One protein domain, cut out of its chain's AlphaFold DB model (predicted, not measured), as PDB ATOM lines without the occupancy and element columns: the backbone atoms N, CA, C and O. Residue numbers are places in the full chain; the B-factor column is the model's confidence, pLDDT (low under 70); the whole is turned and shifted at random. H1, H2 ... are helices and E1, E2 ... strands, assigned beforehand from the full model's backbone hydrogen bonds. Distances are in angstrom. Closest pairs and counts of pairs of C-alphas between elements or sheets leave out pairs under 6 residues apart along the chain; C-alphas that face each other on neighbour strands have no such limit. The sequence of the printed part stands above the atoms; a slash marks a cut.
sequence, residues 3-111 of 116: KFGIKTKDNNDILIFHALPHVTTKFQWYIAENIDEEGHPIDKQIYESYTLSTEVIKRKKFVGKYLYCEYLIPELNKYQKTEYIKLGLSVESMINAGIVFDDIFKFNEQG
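AT A GLANCE: This is residues 3 to 111 of the 116 residues of an uncharacterized protein of Clostridium perfringens D str. JGS1721 (UniProt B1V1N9). Two small sheets make the body, the twisted E4 E2 E1 E7 toward one end of an elongated domain and E3 E5 E6 toward the other, meeting only partly where E2 comes near E5 and E3 near E4. Two short helices, H1 and H2, graze the four-stranded sheet, and the turn of the E5 E6 hairpin and the tail after E7 make the two ends of the long axis. The 109 printed residues run E1 E2 E3 E4 H1 E5 E6 H2 E7; the larger sheet is mixed, the smaller antiparallel. The class is mixed, helices and strands, with under half of the residues in named elements. The whole is compact, with a radius of gyration of the C-alphas of 14.4 A, and spans 47 by 30 by 25 A.

HOW THE PARTS SIT: The larger sheet runs E4, residues 49 to 53, E2, residues 14 to 18, E1, residues 3 to 7, and E7, residues 103 to 107. E4 and E2 are antiparallel, with N 17 and O 50 at 2.9 A. E2 and E1, a hairpin, have N 6 and O 14 at 2.8 A. E1 and E7 are parallel, with N 7 and O 105 at 2.8 A. H2, residues 91 to 96, only grazes this sheet, with its residues 91 to 94; its closest C-alphas to E1 are those of Val 91 and Gly 5, 6.0 A apart. H1, residues 54 to 59, is only just on the sheet, with 5 pairs of C-alphas within 10 A, and only grazes it. H1 and H2 are apart. In both helices every O i to N i+4 pair is within hydrogen-bond range. The smaller sheet runs E3, residues 27 to 32, E5, residues 66 to 73, and E6, residues 78 to 81. E3 and E5 are antiparallel, with N 30 and O 68 at 2.9 A; E5 and E6, a hairpin, have N 71 and O 80 at 2.9 A. Residues 66 to 67 of E5 also pair with residues 85 to 86, antiparallel. Between the sheets, the closest C-alphas of E3 and E4 are those of Trp 29 and Tyr 50, 7.6 A apart, and E2 and E5 are near each other, with 5 pairs of C-alphas within 10 A.

IN THESE COORDINATES: E1 begins at C-alpha 3 (4.496, 41.899, 38.052) and E7 ends at C-alpha 107 (4.081, 37.260, 54.817). E5, the longest strand, measures 22.3 A and ends at C-alpha 73 (-4.446, 54.221, 23.564); E3 measures 16.1 A.

THE WHOLE: The C-alphas of Leu 76 and Glu 109, the two farthest apart, are 48.4 A apart. The printed part has no cut. The link from E3 to E4, residues 33 to 48, is long. The mean pLDDT of the printed part is 94.7, and no printed residue is under 70.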
ATOM      1  N   LYS A   3       4.744  43.260  37.576       97.94
ATOM      2  CA  LYS A   3       4.496  41.899  38.052       97.94
ATOM      3  C   LYS A   3       4.958  41.771  39.491       97.94
ATOM      4  O   LYS A   3       6.143  41.909  39.779       97.94
ATOM      5  N   PHE A   4       4.034  41.425  40.372       98.19
ATOM      6  CA  PHE A   4       4.329  41.191  41.778       98.19
ATOM      7  C   PHE A   4       3.953  39.765  42.159       98.19
ATOM      8  O   PHE A   4       2.868  39.290  41.812       98.19
ATOM      9  N   GLY A   5       4.850  39.090  42.870       97.75
ATOM     10  CA  GLY A   5       4.594  37.781  43.464       97.75
ATOM     11  C   GLY A   5       4.545  37.889  44.981       97.75
ATOM     12  O   GLY A   5       5.357  38.586  45.579       97.75
ATOM     13  N   ILE A   6       3.622  37.193  45.629       97.75
ATOM     14  CA  ILE A   6       3.555  37.087  47.087       97.75
ATOM     15  C   ILE A   6       3.539  35.600  47.422       97.75
ATOM     16  O   ILE A   6       2.534  34.921  47.203       97.75
ATOM     17  N   LYS A   7       4.656  35.093  47.949       95.94
ATOM     18  CA  LYS A   7       4.762  33.705  48.401       95.94
ATOM     19  C   LYS A   7       3.948  33.518  49.678       95.94
ATOM     20  O   LYS A   7       4.099  34.290  50.634       95.94
ATOM     21  N   THR A   8       3.108  32.489  49.712       91.50
ATOM     22  CA  THR A   8       2.302  32.146  50.896       91.50
ATOM     23  C   THR A   8       2.750  30.816  51.500       91.50
ATOM     24  O   THR A   8       3.380  29.997  50.834       91.50
ATOM     25  N   LYS A   9       2.465  30.597  52.792       84.69
ATOM     26  CA  LYS A   9       2.867  29.361  53.493       84.69
ATOM     27  C   LYS A   9       2.136  28.119  52.969       84.69
ATOM     28  O   LYS A   9       2.693  27.029  53.019       84.69
ATOM     29  N   ASP A  10       0.941  28.301  52.412       86.25
ATOM     30  CA  ASP A  10       0.074  27.212  51.950       86.25
ATOM     31  C   ASP A  10       0.286  26.868  50.464       86.25
ATOM     32  O   ASP A  10      -0.540  26.191  49.853       86.25
ATOM     33  N   ASN A  11       1.383  27.345  49.856       83.62
ATOM     34  CA  ASN A  11       1.686  27.201  48.425       83.62
ATOM     35  C   ASN A  11       0.582  27.748  47.492       83.62
ATOM     36  O   ASN A  11       0.457  27.328  46.339       83.62
ATOM     37  N   ASN A  12      -0.217  28.697  47.986       94.62
ATOM     38  CA  ASN A  12      -1.212  29.442  47.222       94.62
ATOM     39  C   ASN A  12      -0.679  30.853  46.977       94.62
ATOM     40  O   ASN A  12      -1.114  31.810  47.623       94.62
ATOM     41  N   ASP A  13       0.361  30.964  46.156       97.06
ATOM     42  CA  ASP A  13       1.004  32.248  45.902       97.06
ATOM     43  C   ASP A  13       0.001  33.220  45.272       97.06
ATOM     44  O   ASP A  13      -0.852  32.831  44.465       97.06
ATOM     45  N   ILE A  14       0.111  34.495  45.636       97.50
ATOM     46  CA  ILE A  14      -0.706  35.571  45.074       97.50
ATOM     47  C   ILE A  14       0.134  36.305  44.035       97.50
ATOM     48  O   ILE A  14       1.282  36.665  44.279       97.50
ATOM     49  N   LEU A  15      -0.451  36.531  42.871       98.12
ATOM     50  CA  LEU A  15       0.154  37.196  41.730       98.12
ATOM     51  C   LEU A  15      -0.643  38.461  41.439       98.12
ATOM     52  O   LEU A  15      -1.873  38.419  41.396       98.12
ATOM     53  N   ILE A  16       0.049  39.574  41.227       98.06
ATOM     54  CA  ILE A  16      -0.568  40.842  40.834       98.06
ATOM     55  C   ILE A  16       0.100  41.313  39.550       98.06
ATOM     56  O   ILE A  16       1.315  41.520  39.503       98.06
ATOM     57  N   PHE A  17      -0.708  41.497  38.514       97.81
ATOM     58  CA  PHE A  17      -0.283  41.982  37.208       97.81
ATOM     59  C   PHE A  17      -0.884  43.359  36.971       97.81
ATOM     60  O   PHE A  17      -2.079  43.544  37.180       97.81
ATOM     61  N   HIS A  18      -0.070  44.318  36.545       96.50
ATOM     62  CA  HIS A  18      -0.480  45.710  36.407       96.50
ATOM     63  C   HIS A  18      -0.066  46.271  35.041       96.50
ATOM     64  O   HIS A  18       1.130  46.386  34.740       96.50
ATOM     65  N   ALA A  19      -1.057  46.585  34.202       94.19
ATOM     66  CA  ALA A  19      -0.852  46.903  32.789       94.19
ATOM     67  C   ALA A  19       0.001  48.167  32.563       94.19
ATOM     68  O   ALA A  19       0.817  48.162  31.641       94.19
ATOM     69  N   LEU A  20      -0.105  49.173  33.446       88.88
ATOM     70  CA  LEU A  20       0.624  50.454  33.407       88.88
ATOM     71  C   LEU A  20       0.459  51.255  32.099       88.88
ATOM     72  O   LEU A  20       1.457  51.537  31.428       88.88
ATOM     73  N   PRO A  21      -0.757  51.661  31.702       83.69
ATOM     74  CA  PRO A  21      -0.883  52.659  30.654       83.69
ATOM     75  C   PRO A  21      -0.423  54.029  31.171       83.69
ATOM     76  O   PRO A  21      -0.473  54.334  32.361       83.69
ATOM     77  N   HIS A  22      -0.023  54.906  30.254       80.19
ATOM     78  CA  HIS A  22       0.356  56.282  30.588       80.19
ATOM     79  C   HIS A  22      -0.848  57.214  30.813       80.19
ATOM     80  O   HIS A  22      -0.663  58.367  31.196       80.19
ATOM     81  N   VAL A  23      -2.069  56.724  30.571       80.81
ATOM     82  CA  VAL A  23      -3.325  57.480  30.642       80.81
ATOM     83  C   VAL A  23      -4.483  56.584  31.088       80.81
ATOM     84  O   VAL A  23      -4.463  55.371  30.875       80.81
ATOM     85  N   THR A  24      -5.523  57.185  31.671       81.75
ATOM     86  CA  THR A  24      -6.766  56.482  32.023       81.75
ATOM     87  C   THR A  24      -7.420  55.904  30.773       81.75
ATOM     88  O   THR A  24      -7.719  56.631  29.827       81.75
ATOM     89  N   THR A  25      -7.678  54.597  30.774       91.00
ATOM     90  CA  THR A  25      -8.178  53.899  29.589       91.00
ATOM     91  C   THR A  25      -9.038  52.677  29.929       91.00
ATOM     92  O   THR A  25      -9.301  52.385  31.095       91.00
ATOM     93  N   LYS A  26      -9.540  51.992  28.897       92.88
ATOM     94  CA  LYS A  26     -10.260  50.720  28.995       92.88
ATOM     95  C   LYS A  26      -9.269  49.566  28.979       92.88
ATOM     96  O   LYS A  26      -8.329  49.594  28.191       92.88
ATOM     97  N   PHE A  27      -9.549  48.545  29.781       95.69
ATOM     98  CA  PHE A  27      -8.744  47.334  29.887       95.69
ATOM     99  C   PHE A  27      -9.601  46.101  29.646       95.69
ATOM    100  O   PHE A  27     -10.790  46.093  29.970       95.69
ATOM    101  N   GLN A  28      -8.975  45.042  29.156       97.38
ATOM    102  CA  GLN A  28      -9.517  43.692  29.186       97.38
ATOM    103  C   GLN A  28      -8.355  42.710  29.346       97.38
ATOM    104  O   GLN A  28      -7.370  42.768  28.613       97.38
ATOM    105  N   TRP A  29      -8.452  41.812  30.323       98.00
ATOM    106  CA  TRP A  29      -7.484  40.728  30.500       98.00
ATOM    107  C   TRP A  29      -7.896  39.491  29.712       98.00
ATOM    108  O   TRP A  29      -9.087  39.189  29.607       98.00
ATOM    109  N   TYR A  30      -6.910  38.761  29.200       98.38
ATOM    110  CA  TYR A  30      -7.099  37.605  28.328       98.38
ATOM    111  C   TYR A  30      -6.232  36.427  28.763       98.38
ATOM    112  O   TYR A  30      -5.133  36.612  29.289       98.38
ATOM    113  N   ILE A  31      -6.714  35.215  28.488       98.12
ATOM    114  CA  ILE A  31      -5.930  33.977  28.560       98.12
ATOM    115  C   ILE A  31      -5.803  33.393  27.157       98.12
ATOM    116  O   ILE A  31      -6.816  33.073  26.541       98.12
ATOM    117  N   ALA A  32      -4.576  33.217  26.680       97.94
ATOM    118  CA  ALA A  32      -4.263  32.559  25.415       97.94
ATOM    119  C   ALA A  32      -3.608  31.191  25.647       97.94
ATOM    120  O   ALA A  32      -2.892  30.999  26.634       97.94
ATOM    121  N   GLU A  33      -3.837  30.245  24.736       96.75
ATOM    122  CA  GLU A  33      -3.153  28.944  24.762       96.75
ATOM    123  C   GLU A  33      -1.677  29.092  24.356       96.75
ATOM    124  O   GLU A  33      -0.808  28.478  24.974       96.75
ATOM    125  N   ASN A  34      -1.387  29.978  23.394       94.12
ATOM    126  CA  ASN A  34      -0.050  30.269  22.869       94.12
ATOM    127  C   ASN A  34       0.229  31.783  22.793       94.12
ATOM    128  O   ASN A  34      -0.688  32.598  22.865       94.12
ATOM    129  N   ILE A  35       1.503  32.167  22.637       90.75
ATOM    130  CA  ILE A  35       1.922  33.580  22.557       90.75
ATOM    131  C   ILE A  35       1.487  34.273  21.253       90.75
ATOM    132  O   ILE A  35       1.246  35.475  21.253       90.75
ATOM    133  N   ASP A  36       1.335  33.508  20.171       87.12
ATOM    134  CA  ASP A  36       0.995  34.020  18.835       87.12
ATOM    135  C   ASP A  36      -0.515  33.986  18.541       87.12
ATOM    136  O   ASP A  36      -0.951  34.267  17.425       87.12
ATOM    137  N   GLU A  37      -1.327  33.635  19.539       90.56
ATOM    138  CA  GLU A  37      -2.774  33.500  19.406       90.56
ATOM    139  C   GLU A  37      -3.523  34.622  20.136       90.56
ATOM    140  O   GLU A  37      -3.050  35.226  21.109       90.56
ATOM    141  N   GLU A  38      -4.732  34.905  19.654       91.88
ATOM    142  CA  GLU A  38      -5.673  35.752  20.374       91.88
ATOM    143  C   GLU A  38      -6.236  34.983  21.571       91.88
ATOM    144  O   GLU A  38      -6.676  33.840  21.451       91.88
ATOM    145  N   GLY A  39      -6.190  35.603  22.748       95.75
ATOM    146  CA  GLY A  39      -6.709  34.984  23.953       95.75
ATOM    147  C   GLY A  39      -8.227  35.074  24.052       95.75
ATOM    148  O   GLY A  39      -8.884  35.889  23.408       95.75
ATOM    149  N   HIS A  40      -8.787  34.285  24.959       97.56
ATOM    150  CA  HIS A  40     -10.166  34.445  25.394       97.56
ATOM    151  C   HIS A  40     -10.247  35.495  26.510       97.56
ATOM    152  O   HIS A  40      -9.451  35.434  27.457       97.56
ATOM    153  N   PRO A  41     -11.192  36.450  26.437       97.69
ATOM    154  CA  PRO A  41     -11.350  37.459  27.474       97.69
ATOM    155  C   PRO A  41     -11.750  36.802  28.797       97.69
ATOM    156  O   PRO A  41     -12.580  35.895  28.845       97.69
ATOM    157  N   ILE A  42     -11.158  37.271  29.893       97.06
ATOM    158  CA  ILE A  42     -11.541  36.853  31.239       97.06
ATOM    159  C   ILE A  42     -12.692  37.741  31.710       97.06
ATOM    160  O   ILE A  42     -12.534  38.955  31.880       97.06
ATOM    161  N   ASP A  43     -13.839  37.121  31.978       94.81
ATOM    162  CA  ASP A  43     -15.045  37.823  32.412       94.81
ATOM    163  C   ASP A  43     -14.794  38.796  33.571       94.81
ATOM    164  O   ASP A  43     -14.224  38.450  34.617       94.81
ATOM    165  N   LYS A  44     -15.288  40.026  33.381       93.69
ATOM    166  CA  LYS A  44     -15.255  41.134  34.350       93.69
ATOM    167  C   LYS A  44     -13.850  41.580  34.781       93.69
ATOM    168  O   LYS A  44     -13.737  42.386  35.701       93.69
ATOM    169  N   GLN A  45     -12.787  41.108  34.128       96.19
ATOM    170  CA  GLN A  45     -11.424  41.586  34.370       96.19
ATOM    171  C   GLN A  45     -11.114  42.749  33.427       96.19
ATOM    172  O   GLN A  45     -10.383  42.604  32.451       96.19
ATOM    173  N   ILE A  46     -11.717  43.898  33.731       96.00
ATOM    174  CA  ILE A  46     -11.655  45.134  32.931       96.00
ATOM    175  C   ILE A  46     -10.923  46.274  33.654       96.00
ATOM    176  O   ILE A  46     -11.117  47.452  33.357       96.00
ATOM    177  N   TYR A  47     -10.111  45.921  34.648       94.94
ATOM    178  CA  TYR A  47      -9.352  46.855  35.473       94.94
ATOM    179  C   TYR A  47      -7.876  46.845  35.083       94.94
ATOM    180  O   TYR A  47      -7.370  45.869  34.534       94.94
ATOM    181  N   GLU A  48      -7.173  47.918  35.429       95.50
ATOM    182  CA  GLU A  48      -5.743  48.082  35.146       95.50
ATOM    183  C   GLU A  48      -4.865  47.003  35.796       95.50
ATOM    184  O   GLU A  48      -3.826  46.622  35.254       95.50
ATOM    185  N   SER A  49      -5.297  46.499  36.954       96.31
ATOM    186  CA  SER A  49      -4.647  45.405  37.666       96.31
ATOM    187  C   SER A  49      -5.506  44.153  37.664       96.31
ATOM    188  O   SER A  49      -6.721  44.227  37.856       96.31
ATOM    189  N   TYR A  50      -4.853  43.002  37.558       97.56
ATOM    190  CA  TYR A  50      -5.466  41.702  37.777       97.56
ATOM    191  C   TYR A  50      -4.706  40.916  38.841       97.56
ATOM    192  O   TYR A  50      -3.503  40.677  38.722       97.56
ATOM    193  N   THR A  51      -5.433  40.511  39.882       97.44
ATOM    194  CA  THR A  51      -4.913  39.678  40.968       97.44
ATOM    195  C   THR A  51      -5.385  38.244  40.785       97.44
ATOM    196  O   THR A  51      -6.573  37.985  40.578       97.44
ATOM    197  N   LEU A  52      -4.456  37.304  40.901       96.19
ATOM    198  CA  LEU A  52      -4.690  35.887  40.676       96.19
ATOM    199  C   LEU A  52      -3.945  35.070  41.730       96.19
ATOM    200  O   LEU A  52      -2.801  35.373  42.034       96.19
ATOM    201  N   SER A  53      -4.563  34.023  42.272       97.62
ATOM    202  CA  SER A  53      -3.846  33.062  43.115       97.62
ATOM    203  C   SER A  53      -3.503  31.796  42.330       97.62
ATOM    204  O   SER A  53      -4.206  31.440  41.374       97.62
ATOM    205  N   THR A  54      -2.447  31.085  42.725       97.31
ATOM    206  CA  THR A  54      -2.053  29.832  42.053       97.31
ATOM    207  C   THR A  54      -3.105  28.732  42.193       97.31
ATOM    208  O   THR A  54      -3.278  27.918  41.281       97.31
ATOM    209  N   GLU A  55      -3.908  28.751  43.258       96.94
ATOM    210  CA  GLU A  55      -5.094  27.900  43.375       96.94
ATOM    211  C   GLU A  55      -6.142  28.221  42.294       96.94
ATOM    212  O   GLU A  55      -6.689  27.306  41.671       96.94
ATOM    213  N   VAL A  56      -6.399  29.503  42.008       96.56
ATOM    214  CA  VAL A  56      -7.322  29.898  40.930       96.56
ATOM    215  C   VAL A  56      -6.769  29.486  39.566       96.56
ATOM    216  O   VAL A  56      -7.543  28.985  38.747       96.56
ATOM    217  N   ILE A  57      -5.457  29.623  39.334       97.62
ATOM    218  CA  ILE A  57      -4.794  29.131  38.110       97.62
ATOM    219  C   ILE A  57      -5.069  27.638  37.931       97.62
ATOM    220  O   ILE A  57      -5.499  27.211  36.856       97.62
ATOM    221  N   LYS A  58      -4.873  26.846  38.990       97.00
ATOM    222  CA  LYS A  58      -5.137  25.404  38.971       97.00
ATOM    223  C   LYS A  58      -6.608  25.108  38.678       97.00
ATOM    224  O   LYS A  58      -6.908  24.345  37.761       97.00
ATOM    225  N   ARG A  59      -7.530  25.738  39.415       97.31
ATOM    226  CA  ARG A  59      -8.981  25.511  39.301       97.31
ATOM    227  C   ARG A  59      -9.522  25.871  37.919       97.31
ATOM    228  O   ARG A  59     -10.344  25.136  37.380       97.31
ATOM    229  N   LYS A  60      -9.055  26.981  37.339       96.44
ATOM    230  CA  LYS A  60      -9.450  27.435  35.996       96.44
ATOM    231  C   LYS A  60      -8.660  26.770  34.861       96.44
ATOM    232  O   LYS A  60      -8.905  27.085  33.702       96.44
ATOM    233  N   LYS A  61      -7.747  25.840  35.174       97.19
ATOM    234  CA  LYS A  61      -6.868  25.163  34.203       97.19
ATOM    235  C   LYS A  61      -6.053  26.154  33.360       97.19
ATOM    236  O   LYS A  61      -5.935  25.994  32.152       97.19
ATOM    237  N   PHE A  62      -5.508  27.188  33.996       97.44
ATOM    238  CA  PHE A  62      -4.667  28.199  33.342       97.44
ATOM    239  C   PHE A  62      -3.171  27.865  33.371       97.44
ATOM    240  O   PHE A  62      -2.370  28.599  32.806       97.44
ATOM    241  N   VAL A  63      -2.774  26.767  34.020       97.62
ATOM    242  CA  VAL A  63      -1.372  26.330  34.076       97.62
ATOM    243  C   VAL A  63      -0.819  26.153  32.664       97.62
ATOM    244  O   VAL A  63      -1.419  25.456  31.851       97.62
ATOM    245  N   GLY A  64       0.329  26.769  32.388       97.00
ATOM    246  CA  GLY A  64       1.000  26.709  31.090       97.00
ATOM    247  C   GLY A  64       0.444  27.663  30.031       97.00
ATOM    248  O   GLY A  64       1.128  27.860  29.028       97.00
ATOM    249  N   LYS A  65      -0.721  28.278  30.271       97.81
ATOM    250  CA  LYS A  65      -1.334  29.288  29.398       97.81
ATOM    251  C   LYS A  65      -0.717  30.664  29.619       97.81
ATOM    252  O   LYS A  65      -0.009  30.885  30.605       97.81
ATOM    253  N   TYR A  66      -1.024  31.598  28.727       97.94
ATOM    254  CA  TYR A  66      -0.460  32.940  28.742       97.94
ATOM    255  C   TYR A  66      -1.501  33.989  29.121       97.94
ATOM    256  O   TYR A  66      -2.574  34.055  28.529       97.94
ATOM    257  N   LEU A  67      -1.166  34.826  30.099       97.94
ATOM    258  CA  LEU A  67      -1.945  35.989  30.506       97.94
ATOM    259  C   LEU A  67      -1.403  37.246  29.821       97.94
ATOM    260  O   LEU A  67      -0.196  37.488  29.859       97.94
ATOM    261  N   TYR A  68      -2.286  38.076  29.280       97.75
ATOM    262  CA  TYR A  68      -1.956  39.437  28.858       97.75
ATOM    263  C   TYR A  68      -3.146  40.376  29.088       97.75
ATOM    264  O   TYR A  68      -4.277  39.934  29.304       97.75
ATOM    265  N   CYS A  69      -2.885  41.680  29.053       97.12
ATOM    266  CA  CYS A  69      -3.907  42.717  29.061       97.12
ATOM    267  C   CYS A  69      -3.896  43.450  27.722       97.12
ATOM    268  O   CYS A  69      -2.828  43.734  27.177       97.12
ATOM    269  N   GLU A  70      -5.075  43.774  27.211       96.06
ATOM    270  CA  GLU A  70      -5.252  44.717  26.116       96.06
ATOM    271  C   GLU A  70      -5.859  46.009  26.658       96.06
ATOM    272  O   GLU A  70      -6.793  45.975  27.466       96.06
ATOM    273  N   TYR A  71      -5.325  47.150  26.228       94.69
ATOM    274  CA  TYR A  71      -5.815  48.461  26.625       94.69
ATOM    275  C   TYR A  71      -5.838  49.442  25.454       94.69
ATOM    276  O   TYR A  71      -5.034  49.352  24.526       94.69
ATOM    277  N   LEU A  72      -6.780  50.384  25.484       92.75
ATOM    278  CA  LEU A  72      -6.911  51.409  24.447       92.75
ATOM    279  C   LEU A  72      -5.847  52.503  24.653       92.75
ATOM    280  O   LEU A  72      -5.623  52.949  25.773       92.75
ATOM    281  N   ILE A  73      -5.223  52.978  23.582       90.44
ATOM    282  CA  ILE A  73      -4.446  54.221  23.564       90.44
ATOM    283  C   ILE A  73      -5.366  55.304  22.989       90.44
ATOM    284  O   ILE A  73      -5.589  55.305  21.771       90.44
ATOM    285  N   PRO A  74      -5.949  56.188  23.822       86.75
ATOM    286  CA  PRO A  74      -6.962  57.142  23.381       86.75
ATOM    287  C   PRO A  74      -6.477  58.062  22.257       86.75
ATOM    288  O   PRO A  74      -7.214  58.305  21.305       86.75
ATOM    289  N   GLU A  75      -5.224  58.513  22.322       88.44
ATOM    290  CA  GLU A  75      -4.639  59.467  21.372       88.44
ATOM    291  C   GLU A  75      -4.499  58.878  19.965       88.44
ATOM    292  O   GLU A  75      -4.565  59.597  18.971       88.44
ATOM    293  N   LEU A  76      -4.305  57.560  19.879       88.25
ATOM    294  CA  LEU A  76      -4.120  56.841  18.620       88.25
ATOM    295  C   LEU A  76      -5.385  56.108  18.171       88.25
ATOM    296  O   LEU A  76      -5.405  55.574  17.062       88.25
ATOM    297  N   ASN A  77      -6.406  56.048  19.033       87.81
ATOM    298  CA  ASN A  77      -7.592  55.207  18.885       87.81
ATOM    299  C   ASN A  77      -7.244  53.759  18.474       87.81
ATOM    300  O   ASN A  77      -7.845  53.181  17.568       87.81
ATOM    301  N   LYS A  78      -6.213  53.190  19.111       91.00
ATOM    302  CA  LYS A  78      -5.699  51.838  18.842       91.00
ATOM    303  C   LYS A  78      -5.536  51.072  20.138       91.00
ATOM    304  O   LYS A  78      -5.144  51.650  21.145       91.00
ATOM    305  N   TYR A  79      -5.789  49.774  20.094       91.31
ATOM    306  CA  TYR A  79      -5.495  48.896  21.214       91.31
ATOM    307  C   TYR A  79      -4.035  48.449  21.193       91.31
ATOM    308  O   TYR A  79      -3.450  48.229  20.129       91.31
ATOM    309  N   GLN A  80      -3.454  48.316  22.379       92.62
ATOM    310  CA  GLN A  80      -2.132  47.752  22.597       92.62
ATOM    311  C   GLN A  80      -2.225  46.608  23.602       92.62
ATOM    312  O   GLN A  80      -3.006  46.655  24.551       92.62
ATOM    313  N   LYS A  81      -1.396  45.587  23.390       94.38
ATOM    314  CA  LYS A  81      -1.242  44.460  24.306       94.38
ATOM    315  C   LYS A  81      -0.012  44.650  25.185       94.38
ATOM    316  O   LYS A  81       1.020  45.151  24.732       94.38
ATOM    317  N   THR A  82      -0.112  44.215  26.435       95.25
ATOM    318  CA  THR A  82       1.066  43.976  27.269       95.25
ATOM    319  C   THR A  82       1.847  42.770  26.747       95.25
ATOM    320  O   THR A  82       1.367  42.001  25.919       95.25
ATOM    321  N   GLU A  83       3.042  42.556  27.292       94.75
ATOM    322  CA  GLU A  83       3.729  41.264  27.191       94.75
ATOM    323  C   GLU A  83       2.849  40.097  27.695       94.75
ATOM    324  O   GLU A  83       1.975  40.285  28.552       94.75
ATOM    325  N   TYR A  84       3.123  38.896  27.181       96.31
ATOM    326  CA  TYR A  84       2.466  37.647  27.563       96.31
ATOM    327  C   TYR A  84       3.212  36.978  28.719       96.31
ATOM    328  O   TYR A  84       4.426  36.791  28.656       96.31
ATOM    329  N   ILE A  85       2.482  36.555  29.751       96.94
ATOM    330  CA  ILE A  85       3.048  35.905  30.937       96.94
ATOM    331  C   ILE A  85       2.564  34.470  31.032       96.94
ATOM    332  O   ILE A  85       1.376  34.224  31.237       96.94
ATOM    333  N   LYS A  86       3.495  33.519  30.943       97.38
ATOM    334  CA  LYS A  86       3.190  32.104  31.144       97.38
ATOM    335  C   LYS A  86       2.857  31.834  32.609       97.38
ATOM    336  O   LYS A  86       3.682  32.067  33.493       97.38
ATOM    337  N   LEU A  87       1.655  31.337  32.866       97.94
ATOM    338  CA  LEU A  87       1.155  31.085  34.213       97.94
ATOM    339  C   LEU A  87       1.646  29.737  34.755       97.94
ATOM    340  O   LEU A  87       1.584  28.708  34.078       97.94
ATOM    341  N   GLY A  88       2.102  29.748  36.006       97.44
ATOM    342  CA  GLY A  88       2.583  28.576  36.738       97.44
ATOM    343  C   GLY A  88       1.798  28.319  38.025       97.44
ATOM    344  O   GLY A  88       0.840  29.022  38.342       97.44
ATOM    345  N   LEU A  89       2.203  27.292  38.775       96.75
ATOM    346  CA  LEU A  89       1.575  26.911  40.052       96.75
ATOM    347  C   LEU A  89       2.293  27.475  41.288       96.75
ATOM    348  O   LEU A  89       1.868  27.229  42.411       96.75
ATOM    349  N   SER A  90       3.359  28.239  41.076       96.81
ATOM    350  CA  SER A  90       4.086  29.003  42.090       96.81
ATOM    351  C   SER A  90       4.876  30.127  41.425       96.81
ATOM    352  O   SER A  90       5.209  30.027  40.236       96.81
ATOM    353  N   VAL A  91       5.241  31.155  42.193       96.62
ATOM    354  CA  VAL A  91       6.168  32.211  41.745       96.62
ATOM    355  C   VAL A  91       7.465  31.591  41.218       96.62
ATOM    356  O   VAL A  91       7.955  31.960  40.157       96.62
ATOM    357  N   GLU A  92       7.977  30.573  41.907       95.75
ATOM    358  CA  GLU A  92       9.223  29.891  41.550       95.75
ATOM    359  C   GLU A  92       9.124  29.129  40.224       95.75
ATOM    360  O   GLU A  92      10.021  29.214  39.389       95.75
ATOM    361  N   SER A  93       7.996  28.459  39.968       96.62
ATOM    362  CA  SER A  93       7.762  27.797  38.679       96.62
ATOM    363  C   SER A  93       7.720  28.787  37.512       96.62
ATOM    364  O   SER A  93       8.177  28.465  36.418       96.62
ATOM    365  N   MET A  94       7.206  29.998  37.747       97.25
ATOM    366  CA  MET A  94       7.147  31.052  36.736       97.25
ATOM    367  C   MET A  94       8.529  31.661  36.488       97.25
ATOM    368  O   MET A  94       8.896  31.873  35.335       97.25
ATOM    369  N   ILE A  95       9.329  31.862  37.538       97.62
ATOM    370  CA  ILE A  95      10.728  32.299  37.409       97.62
ATOM    371  C   ILE A  95      11.540  31.281  36.608       97.62
ATOM    372  O   ILE A  95      12.225  31.653  35.660       97.62
ATOM    373  N   ASN A  96      11.406  29.990  36.921       96.75
ATOM    374  CA  ASN A  96      12.084  28.918  36.183       96.75
ATOM    375  C   ASN A  96      11.639  28.839  34.713       96.75
ATOM    376  O   ASN A  96      12.387  28.355  33.867       96.75
ATOM    377  N   ALA A  97      10.438  29.334  34.397       94.62
ATOM    378  CA  ALA A  97       9.935  29.482  33.034       94.62
ATOM    379  C   ALA A  97      10.376  30.795  32.350       94.62
ATOM    380  O   ALA A  97       9.930  31.074  31.238       94.62
ATOM    381  N   GLY A  98      11.233  31.595  32.993       95.88
ATOM    382  CA  GLY A  98      11.798  32.833  32.452       95.88
ATOM    383  C   GLY A  98      11.009  34.106  32.770       95.88
ATOM    384  O   GLY A  98      11.323  35.160  32.221       95.88
ATOM    385  N   ILE A  99       9.992  34.049  33.636       96.75
ATOM    386  CA  ILE A  99       9.214  35.238  34.008       96.75
ATOM    387  C   ILE A  99       9.980  36.080  35.031       96.75
ATOM    388  O   ILE A  99      10.318  35.611  36.116       96.75
ATOM    389  N   VAL A 100      10.188  37.355  34.701       96.50
ATOM    390  CA  VAL A 100      10.809  38.340  35.595       96.50
ATOM    391  C   VAL A 100       9.722  39.085  36.371       96.50
ATOM    392  O   VAL A 100       8.834  39.694  35.774       96.50
ATOM    393  N   PHE A 101       9.790  39.031  37.700       97.62
ATOM    394  CA  PHE A 101       8.942  39.814  38.602       97.62
ATOM    395  C   PHE A 101       9.658  41.104  39.010       97.62
ATOM    396  O   PHE A 101      10.867  41.090  39.224       97.62
ATOM    397  N   ASP A 102       8.910  42.201  39.140       97.75
ATOM    398  CA  ASP A 102       9.444  43.482  39.611       97.75
ATOM    399  C   ASP A 102       9.766  43.423  41.108       97.75
ATOM    400  O   ASP A 102      10.843  43.831  41.535       97.75
ATOM    401  N   ASP A 103       8.854  42.852  41.899       97.56
ATOM    402  CA  ASP A 103       9.089  42.550  43.306       97.56
ATOM    403  C   ASP A 103       8.444  41.219  43.699       97.56
ATOM    404  O   ASP A 103       7.391  40.819  43.187       97.56
ATOM    405  N   ILE A 104       9.068  40.552  44.668       97.81
ATOM    406  CA  ILE A 104       8.530  39.356  45.302       97.81
ATOM    407  C   ILE A 104       8.476  39.597  46.807       97.81
ATOM    408  O   ILE A 104       9.418  40.109  47.410       97.81
ATOM    409  N   PHE A 105       7.360  39.221  47.415       97.56
ATOM    410  CA  PHE A 105       7.096  39.380  48.836       97.56
ATOM    411  C   PHE A 105       6.771  38.038  49.488       97.56
ATOM    412  O   PHE A 105       6.462  37.048  48.821       97.56
ATOM    413  N   LYS A 106       6.778  38.024  50.817       96.50
ATOM    414  CA  LYS A 106       6.165  36.985  51.651       96.50
ATOM    415  C   LYS A 106       5.489  37.622  52.859       96.50
ATOM    416  O   LYS A 106       5.829  38.740  53.243       96.50
ATOM    417  N   PHE A 107       4.588  36.885  53.499       94.12
ATOM    418  CA  PHE A 107       4.081  37.260  54.817       94.12
ATOM    419  C   PHE A 107       5.078  36.854  55.910       94.12
ATOM    420  O   PHE A 107       5.528  35.705  55.954       94.12
ATOM    421  N   ASN A 108       5.428  37.788  56.793       93.00
ATOM    422  CA  ASN A 108       6.167  37.475  58.014       93.00
ATOM    423  C   ASN A 108       5.236  36.851  59.080       93.00
ATOM    424  O   ASN A 108       4.045  36.652  58.845       93.00
ATOM    425  N   GLU A 109       5.765  36.516  60.257       92.06
ATOM    426  CA  GLU A 109       4.983  35.883  61.334       92.06
ATOM    427  C   GLU A 109       3.834  36.751  61.859       92.06
ATOM    428  O   GLU A 109       2.838  36.217  62.336       92.06
ATOM    429  N   GLN A 110       3.944  38.073  61.725       94.50
ATOM    430  CA  GLN A 110       2.911  39.035  62.112       94.50
ATOM    431  C   GLN A 110       1.906  39.310  60.981       94.50
ATOM    432  O   GLN A 110       1.006  40.128  61.155       94.50
ATOM    433  N   GLY A 111       2.049  38.659  59.821       89.25
ATOM    434  CA  GLY A 111       1.182  38.870  58.659       89.25
ATOM    435  C   GLY A 111       1.518  40.114  57.828       89.25
ATOM    436  O   GLY A 111       0.745  40.477  56.947       89.25
TER     437      GLY A 111